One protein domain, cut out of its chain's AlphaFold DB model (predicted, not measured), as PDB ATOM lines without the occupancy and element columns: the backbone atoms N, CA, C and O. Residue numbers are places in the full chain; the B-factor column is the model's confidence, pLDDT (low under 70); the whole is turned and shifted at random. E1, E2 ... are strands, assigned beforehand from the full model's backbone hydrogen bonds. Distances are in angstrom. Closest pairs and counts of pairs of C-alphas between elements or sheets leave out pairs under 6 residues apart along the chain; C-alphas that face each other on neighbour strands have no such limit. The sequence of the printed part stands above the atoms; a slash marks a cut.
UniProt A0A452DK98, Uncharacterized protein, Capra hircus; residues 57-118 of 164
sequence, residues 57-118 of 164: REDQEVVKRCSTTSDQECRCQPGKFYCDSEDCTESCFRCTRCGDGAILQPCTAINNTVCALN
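Overview. This is residues 57 to 118 of the 164 residues of an uncharacterized protein of Capra hircus (UniProt A0A452DK98). Little regular structure: a thin rod of loops, with the hairpin of E1 and E2 toward one end, residues 66 to 71 standing free at its tip, and E3, paired with residues 114 to 115, toward the other. The printed part has 62 residues, no named helix and three strands, E1, E2, E3; 12 residues are in named elements, class all strand. It is loose, radius of gyration of the C-alphas 13.9 A, spanning 52 by 16 by 15 A.

Arrangement. E1, residues 60 to 64, and E2, residues 73 to 76, form an antiparallel hairpin, directions 146 degrees apart; N 61 and O 75 are within hydrogen-bond range, 2.8 A. Residues 81 to 82 pair antiparallel with 93 to 94. E3, residues 103 to 105, pairs with no named strand and is apart from E1 and E2.

Along the chain. E1 begins at C-alpha 60 (243.771, 198.744, 174.038) and spans 11.9 A; E2 spans 10.5 A; E3 spans 5.6 A, ending at C-alpha 105 (250.498, 200.562, 193.596).

Size, cuts and confidence. The farthest C-alphas, Thr 68 and Asn 118, are 51.6 A apart. The printed part has no cut. The link E2 to E3 is long. Residues 86, 87, 89 and 118 are under pLDDT 70.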
ATOM      1  N   ARG A  57     240.373 199.025 170.295       90.56
ATOM      2  CA  ARG A  57     240.577 200.469 170.187       90.56
ATOM      3  C   ARG A  57     242.058 200.832 170.360       90.56
ATOM      4  O   ARG A  57     242.877 200.002 170.742       90.56
ATOM      5  N   GLU A  58     242.401 202.092 170.106       91.88
ATOM      6  CA  GLU A  58     243.781 202.597 170.216       91.88
ATOM      7  C   GLU A  58     244.334 202.570 171.656       91.88
ATOM      8  O   GLU A  58     245.538 202.414 171.860       91.88
ATOM      9  N   ASP A  59     243.463 202.679 172.662       92.25
ATOM     10  CA  ASP A  59     243.771 202.596 174.098       92.25
ATOM     11  C   ASP A  59     243.932 201.151 174.610       92.25
ATOM     12  O   ASP A  59     244.251 200.923 175.782       92.25
ATOM     13  N   GLN A  60     243.740 200.167 173.729       92.50
ATOM     14  CA  GLN A  60     243.771 198.744 174.038       92.50
ATOM     15  C   GLN A  60     244.918 198.019 173.318       92.50
ATOM     16  O   GLN A  60     245.531 198.516 172.373       92.50
ATOM     17  N   GLU A  61     245.227 196.821 173.798       92.50
ATOM     18  CA  GLU A  61     246.109 195.840 173.182       92.50
ATOM     19  C   GLU A  61     245.342 194.534 172.926       92.50
ATOM     20  O   GLU A  61     244.428 194.173 173.672       92.50
ATOM     21  N   VAL A  62     245.713 193.812 171.864       93.56
ATOM     22  CA  VAL A  62     245.147 192.490 171.558       93.56
ATOM     23  C   VAL A  62     245.811 191.455 172.462       93.56
ATOM     24  O   VAL A  62     247.003 191.182 172.306       93.56
ATOM     25  N   VAL A  63     245.046 190.837 173.364       92.50
ATOM     26  CA  VAL A  63     245.547 189.754 174.236       92.50
ATOM     27  C   VAL A  63     245.290 188.371 173.648       92.50
ATOM     28  O   VAL A  63     246.066 187.444 173.876       92.50
ATOM     29  N   LYS A  64     244.250 188.242 172.819       94.25
ATOM     30  CA  LYS A  64     243.923 187.021 172.085       94.25
ATOM     31  C   LYS A  64     243.449 187.384 170.693       94.25
ATOM     32  O   LYS A  64     242.542 188.190 170.533       94.25
ATOM     33  N   ARG A  65     244.070 186.791 169.676       95.81
ATOM     34  CA  ARG A  65     243.687 187.029 168.280       95.81
ATOM     35  C   ARG A  65     242.402 186.290 167.939       95.81
ATOM     36  O   ARG A  65     242.197 185.171 168.407       95.81
ATOM     37  N   CYS A  66     241.610 186.885 167.053       96.56
ATOM     38  CA  CYS A  66     240.433 186.212 166.530       96.56
ATOM     39  C   CYS A  66     240.797 184.916 165.797       96.56
ATOM     40  O   CYS A  66     241.801 184.834 165.083       96.56
ATOM     41  N   SER A  67     239.933 183.920 165.933       96.00
ATOM     42  CA  SER A  67     239.984 182.660 165.194       96.00
ATOM     43  C   SER A  67     238.581 182.293 164.726       96.00
ATOM     44  O   SER A  67     237.602 182.893 165.149       96.00
ATOM     45  N   THR A  68     238.436 181.258 163.901       96.00
ATOM     46  CA  THR A  68     237.101 180.825 163.457       96.00
ATOM     47  C   THR A  68     236.195 180.409 164.622       96.00
ATOM     48  O   THR A  68     234.979 180.459 164.486       96.00
ATOM     49  N   THR A  69     236.742 180.023 165.778       96.38
ATOM     50  CA  THR A  69     235.979 179.532 166.939       96.38
ATOM     51  C   THR A  69     236.012 180.458 168.152       96.38
ATOM     52  O   THR A  69     235.392 180.142 169.161       96.38
ATOM     53  N   SER A  70     236.723 181.580 168.112       95.56
ATOM     54  CA  SER A  70     236.757 182.509 169.244       95.56
ATOM     55  C   SER A  70     236.984 183.934 168.791       95.56
ATOM     56  O   SER A  70     237.708 184.173 167.822       95.56
ATOM     57  N   ASP A  71     236.353 184.853 169.512       96.25
ATOM     58  CA  ASP A  71     236.503 186.275 169.265       96.25
ATOM     59  C   ASP A  71     237.916 186.761 169.606       96.25
ATOM     60  O   ASP A  71     238.685 186.102 170.315       96.25
ATOM     61  N   GLN A  72     238.243 187.941 169.094       93.75
ATOM     62  CA  GLN A  72     239.367 188.720 169.568       93.75
ATOM     63  C   GLN A  72     239.080 189.255 170.973       93.75
ATOM     64  O   GLN A  72     238.037 189.857 171.206       93.75
ATOM     65  N   GLU A  73     240.038 189.100 171.886       92.06
ATOM     66  CA  GLU A  73     239.960 189.714 173.215       92.06
ATOM     67  C   GLU A  73     240.931 190.894 173.288       92.06
ATOM     68  O   GLU A  73     242.102 190.802 172.888       92.06
ATOM     69  N   CYS A  74     240.416 192.005 173.804       91.69
ATOM     70  CA  CYS A  74     241.111 193.274 173.951       91.69
ATOM     71  C   CYS A  74     241.270 193.600 175.431       91.69
ATOM     72  O   CYS A  74     240.392 193.307 176.236       91.69
ATOM     73  N   ARG A  75     242.376 194.247 175.789       90.75
ATOM     74  CA  ARG A  75     242.635 194.703 177.157       90.75
ATOM     75  C   ARG A  75     243.222 196.104 177.139       90.75
ATOM     76  O   ARG A  75     243.951 196.435 176.213       90.75
ATOM     77  N   CYS A  76     242.930 196.930 178.139       92.50
ATOM     78  CA  CYS A  76     243.539 198.257 178.250       92.50
ATOM     79  C   CYS A  76     245.069 198.158 178.326       92.50
ATOM     80  O   CYS A  76     245.596 197.256 178.980       92.50
ATOM     81  N   GLN A  77     245.775 199.077 177.660       92.62
ATOM     82  CA  GLN A  77     247.240 199.068 177.631       92.62
ATOM     83  C   GLN A  77     247.813 199.322 179.035       92.62
ATOM     84  O   GLN A  77     247.738 200.458 179.526       92.62
ATOM     85  N   PRO A  78     248.428 198.310 179.675       90.31
ATOM     86  CA  PRO A  78     248.881 198.427 181.052       90.31
ATOM     87  C   PRO A  78     249.930 199.536 181.194       90.31
ATOM     88  O   PRO A  78     250.751 199.776 180.307       90.31
ATOM     89  N   GLY A  79     249.886 200.252 182.319       89.50
ATOM     90  CA  GLY A  79     250.781 201.377 182.603       89.50
ATOM     91  C   GLY A  79     250.401 202.704 181.933       89.50
ATOM     92  O   GLY A  79     250.881 203.751 182.365       89.50
ATOM     93  N   LYS A  80     249.527 202.701 180.917       91.56
ATOM     94  CA  LYS A  80     248.980 203.927 180.303       91.56
ATOM     95  C   LYS A  80     247.497 204.101 180.588       91.56
ATOM     96  O   LYS A  80     247.067 205.221 180.884       91.56
ATOM     97  N   PHE A  81     246.751 203.008 180.493       93.50
ATOM     98  CA  PHE A  81     245.319 202.976 180.703       93.50
ATOM     99  C   PHE A  81     244.913 201.800 181.597       93.50
ATOM    100  O   PHE A  81     245.556 200.751 181.593       93.50
ATOM    101  N   TYR A  82     243.824 201.985 182.331       92.38
ATOM    102  CA  TYR A  82     243.173 200.979 183.160       92.38
ATOM    103  C   TYR A  82     241.661 201.038 182.939       92.38
ATOM    104  O   TYR A  82     241.141 202.062 182.505       92.38
ATOM    105  N   CYS A  83     240.937 199.974 183.246       90.25
ATOM    106  CA  CYS A  83     239.484 200.011 183.365       90.25
ATOM    107  C   CYS A  83     239.075 199.769 184.822       90.25
ATOM    108  O   CYS A  83     239.853 199.226 185.594       90.25
ATOM    109  N   ASP A  84     237.876 200.200 185.198       80.81
ATOM    110  CA  ASP A  84     237.302 199.998 186.539       80.81
ATOM    111  C   ASP A  84     236.454 198.711 186.623       80.81
ATOM    112  O   ASP A  84     236.228 198.186 187.711       80.81
ATOM    113  N   SER A  85     236.047 198.162 185.474       77.31
ATOM    114  CA  SER A  85     235.189 196.983 185.385       77.31
ATOM    115  C   SER A  85     235.971 195.697 185.119       77.31
ATOM    116  O   SER A  85     237.026 195.714 184.493       77.31
ATOM    117  N   GLU A  86     235.421 194.561 185.551       66.56
ATOM    118  CA  GLU A  86     236.064 193.243 185.423       66.56
ATOM    119  C   GLU A  86     236.406 192.881 183.962       66.56
ATOM    120  O   GLU A  86     237.471 192.327 183.693       66.56
ATOM    121  N   ASP A  87     235.558 193.293 183.013       64.44
ATOM    122  CA  ASP A  87     235.697 192.961 181.589       64.44
ATOM    123  C   ASP A  87     236.265 194.103 180.719       64.44
ATOM    124  O   ASP A  87     236.448 193.933 179.513       64.44
ATOM    125  N   CYS A  88     236.534 195.290 181.283       72.25
ATOM    126  CA  CYS A  88     236.970 196.486 180.536       72.25
ATOM    127  C   CYS A  88     236.137 196.819 179.269       72.25
ATOM    128  O   CYS A  88     236.637 197.484 178.352       72.25
ATOM    129  N   THR A  89     234.885 196.359 179.181       66.94
ATOM    130  CA  THR A  89     234.124 196.307 177.919       66.94
ATOM    131  C   THR A  89     233.801 197.691 177.354       66.94
ATOM    132  O   THR A  89     233.741 197.872 176.138       66.94
ATOM    133  N   GLU A  90     233.632 198.697 178.215       72.56
ATOM    134  CA  GLU A  90     233.114 199.999 177.789       72.56
ATOM    135  C   GLU A  90     234.212 201.020 177.483       72.56
ATOM    136  O   GLU A  90     234.190 201.636 176.417       72.56
ATOM    137  N   SER A  91     235.204 201.214 178.356       83.44
ATOM    138  CA  SER A  91     236.192 202.300 178.216       83.44
ATOM    139  C   SER A  91     237.472 202.040 179.012       83.44
ATOM    140  O   SER A  91     237.416 201.438 180.082       83.44
ATOM    141  N   CYS A  92     238.614 202.519 178.504       91.56
ATOM    142  CA  CYS A  92     239.851 202.587 179.276       91.56
ATOM    143  C   CYS A  92     240.125 204.030 179.720       91.56
ATOM    144  O   CYS A  92     240.115 204.975 178.932       91.56
ATOM    145  N   PHE A  93     240.411 204.195 181.004       91.44
ATOM    146  CA  PHE A  93     240.760 205.451 181.647       91.44
ATOM    147  C   PHE A  93     242.269 205.601 181.740       91.44
ATOM    148  O   PHE A  93     243.005 204.633 181.905       91.44
ATOM    149  N   ARG A  94     242.761 206.833 181.637       93.00
ATOM    150  CA  ARG A  94     244.197 207.101 181.723       93.00
ATOM    151  C   ARG A  94     244.681 206.922 183.161       93.00
ATOM    152  O   ARG A  94     244.061 207.445 184.081       93.00
ATOM    153  N   CYS A  95     245.813 206.248 183.342       93.31
ATOM    154  CA  CYS A  95     246.414 206.078 184.663       93.31
ATOM    155  C   CYS A  95     246.786 207.431 185.293       93.31
ATOM    156  O   CYS A  95     247.346 208.311 184.624       93.31
ATOM    157  N   THR A  96     246.554 207.562 186.598       92.44
ATOM    158  CA  THR A  96     247.030 208.692 187.400       92.44
ATOM    159  C   THR A  96     248.558 208.700 187.430       92.44
ATOM    160  O   THR A  96     249.201 207.659 187.577       92.44
ATOM    161  N   ARG A  97     249.156 209.887 187.298       91.44
ATOM    162  CA  ARG A  97     250.602 210.098 187.445       91.44
ATOM    163  C   ARG A  97     250.872 210.725 188.804       91.44
ATOM    164  O   ARG A  97     250.285 211.755 189.110       91.44
ATOM    165  N   CYS A  98     251.777 210.136 189.581       89.31
ATOM    166  CA  CYS A  98     252.048 210.588 190.948       89.31
ATOM    167  C   CYS A  98     252.955 211.823 191.053       89.31
ATOM    168  O   CYS A  98     253.169 212.303 192.159       89.31
ATOM    169  N   GLY A  99     253.458 212.365 189.935       86.69
ATOM    170  CA  GLY A  99     254.391 213.497 189.963       86.69
ATOM    171  C   GLY A  99     255.624 213.155 190.802       86.69
ATOM    172  O   GLY A  99     256.264 212.140 190.538       86.69
ATOM    173  N   ASP A 100     255.893 213.965 191.828       83.94
ATOM    174  CA  ASP A 100     256.982 213.761 192.799       83.94
ATOM    175  C   ASP A 100     256.621 212.783 193.938       83.94
ATOM    176  O   ASP A 100     257.458 212.437 194.773       83.94
ATOM    177  N   GLY A 101     255.363 212.340 194.006       84.06
ATOM    178  CA  GLY A 101     254.894 211.353 194.975       84.06
ATOM    179  C   GLY A 101     255.344 209.931 194.633       84.06
ATOM    180  O   GLY A 101     255.413 209.539 193.465       84.06
ATOM    181  N   ALA A 102     255.599 209.118 195.661       88.06
ATOM    182  CA  ALA A 102     255.926 207.704 195.480       88.06
ATOM    183  C   ALA A 102     254.712 206.904 194.967       88.06
ATOM    184  O   ALA A 102     253.570 207.168 195.341       88.06
ATOM    185  N   ILE A 103     254.952 205.892 194.132       92.19
ATOM    186  CA  ILE A 103     253.911 204.968 193.662       92.19
ATOM    187  C   ILE A 103     253.759 203.849 194.698       92.19
ATOM    188  O   ILE A 103     254.690 203.075 194.902       92.19
ATOM    189  N   LEU A 104     252.590 203.752 195.336       91.44
ATOM    190  CA  LEU A 104     252.258 202.658 196.260       91.44
ATOM    191  C   LEU A 104     251.785 201.418 195.504       91.44
ATOM    192  O   LEU A 104     252.162 200.299 195.839       91.44
ATOM    193  N   GLN A 105     250.975 201.626 194.465       92.44
ATOM    194  CA  GLN A 105     250.498 200.562 193.596       92.44
ATOM    195  C   GLN A 105     250.616 201.004 192.137       92.44
ATOM    196  O   GLN A 105     250.120 202.081 191.791       92.44
ATOM    197  N   PRO A 106     251.282 200.213 191.277       92.75
ATOM    198  CA  PRO A 106     251.421 200.551 189.871       92.75
ATOM    199  C   PRO A 106     250.087 200.405 189.138       92.75
ATOM    200  O   PRO A 106     249.255 199.569 189.493       92.75
ATOM    201  N   CYS A 107     249.921 201.182 188.069       92.56
ATOM    202  CA  CYS A 107     248.780 201.026 187.180       92.56
ATOM    203  C   CYS A 107     248.839 199.686 186.440       92.56
ATOM    204  O   CYS A 107     249.852 199.353 185.818       92.56
ATOM    205  N   THR A 108     247.734 198.950 186.455       92.19
ATOM    206  CA  THR A 108     247.534 197.730 185.669       92.19
ATOM    207  C   THR A 108     246.416 197.953 184.652       92.19
ATOM    208  O   THR A 108     245.830 199.027 184.588       92.19
ATOM    209  N   ALA A 109     246.091 196.940 183.850       90.06
ATOM    210  CA  ALA A 109     244.970 197.035 182.917       90.06
ATOM    211  C   ALA A 109     243.597 197.215 183.602       90.06
ATOM    212  O   ALA A 109     242.664 197.659 182.942       90.06
ATOM    213  N   ILE A 110     243.482 196.886 184.895       91.06
ATOM    214  CA  ILE A 110     242.222 196.896 185.665       91.06
ATOM    215  C   ILE A 110     242.287 197.754 186.937       91.06
ATOM    216  O   ILE A 110     241.302 197.898 187.642       91.06
ATOM    217  N   ASN A 111     243.459 198.297 187.278       90.31
ATOM    218  CA  ASN A 111     243.648 199.081 188.494       90.31
ATOM    219  C   ASN A 111     244.413 200.357 188.169       90.31
ATOM    220  O   ASN A 111     245.445 200.315 187.496       90.31
ATOM    221  N   ASN A 112     243.948 201.483 188.705       92.62
ATOM    222  CA  ASN A 112     244.664 202.747 188.600       92.62
ATOM    223  C   ASN A 112     245.959 202.740 189.434       92.62
ATOM    224  O   ASN A 112     246.120 201.952 190.368       92.62
ATOM    225  N   THR A 113     246.859 203.678 189.141       92.81
ATOM    226  CA  THR A 113     247.982 204.004 190.020       92.81
ATOM    227  C   THR A 113     247.471 204.541 191.354       92.81
ATOM    228  O   THR A 113     246.656 205.466 191.381       92.81
ATOM    229  N   VAL A 114     248.022 204.040 192.459       92.69
ATOM    230  CA  VAL A 114     247.826 204.622 193.792       92.69
ATOM    231  C   VAL A 114     249.098 205.352 194.199       92.69
ATOM    232  O   VAL A 114     250.180 204.764 194.226       92.69
ATOM    233  N   CYS A 115     248.961 206.636 194.517       92.25
ATOM    234  CA  CYS A 115     250.069 207.500 194.908       92.25
ATOM    235  C   CYS A 115     250.151 207.622 196.427       92.25
ATOM    236  O   CYS A 115     249.130 207.736 197.105       92.25
ATOM    237  N   ALA A 116     251.371 207.652 196.958       87.25
ATOM    238  CA  ALA A 116     251.615 208.121 198.307       87.25
ATOM    239  C   ALA A 116     251.249 209.604 198.354       87.25
ATOM    240  O   ALA A 116     251.731 210.400 197.545       87.25
ATOM    241  N   LEU A 117     250.383 209.974 199.293       74.69
ATOM    242  CA  LEU A 117     250.151 211.375 199.597       74.69
ATOM    243  C   LEU A 117     251.447 211.921 200.201       74.69
ATOM    244  O   LEU A 117     251.740 211.664 201.367       74.69
ATOM    245  N   ASN A 118     252.235 212.658 199.415       58.97
ATOM    246  CA  ASN A 118     253.203 213.560 200.018       58.97
ATOM    247  C   ASN A 118     252.393 214.660 200.720       58.97
ATOM    248  O   ASN A 118     251.516 215.258 200.087       58.97
TER     249      ASN A 118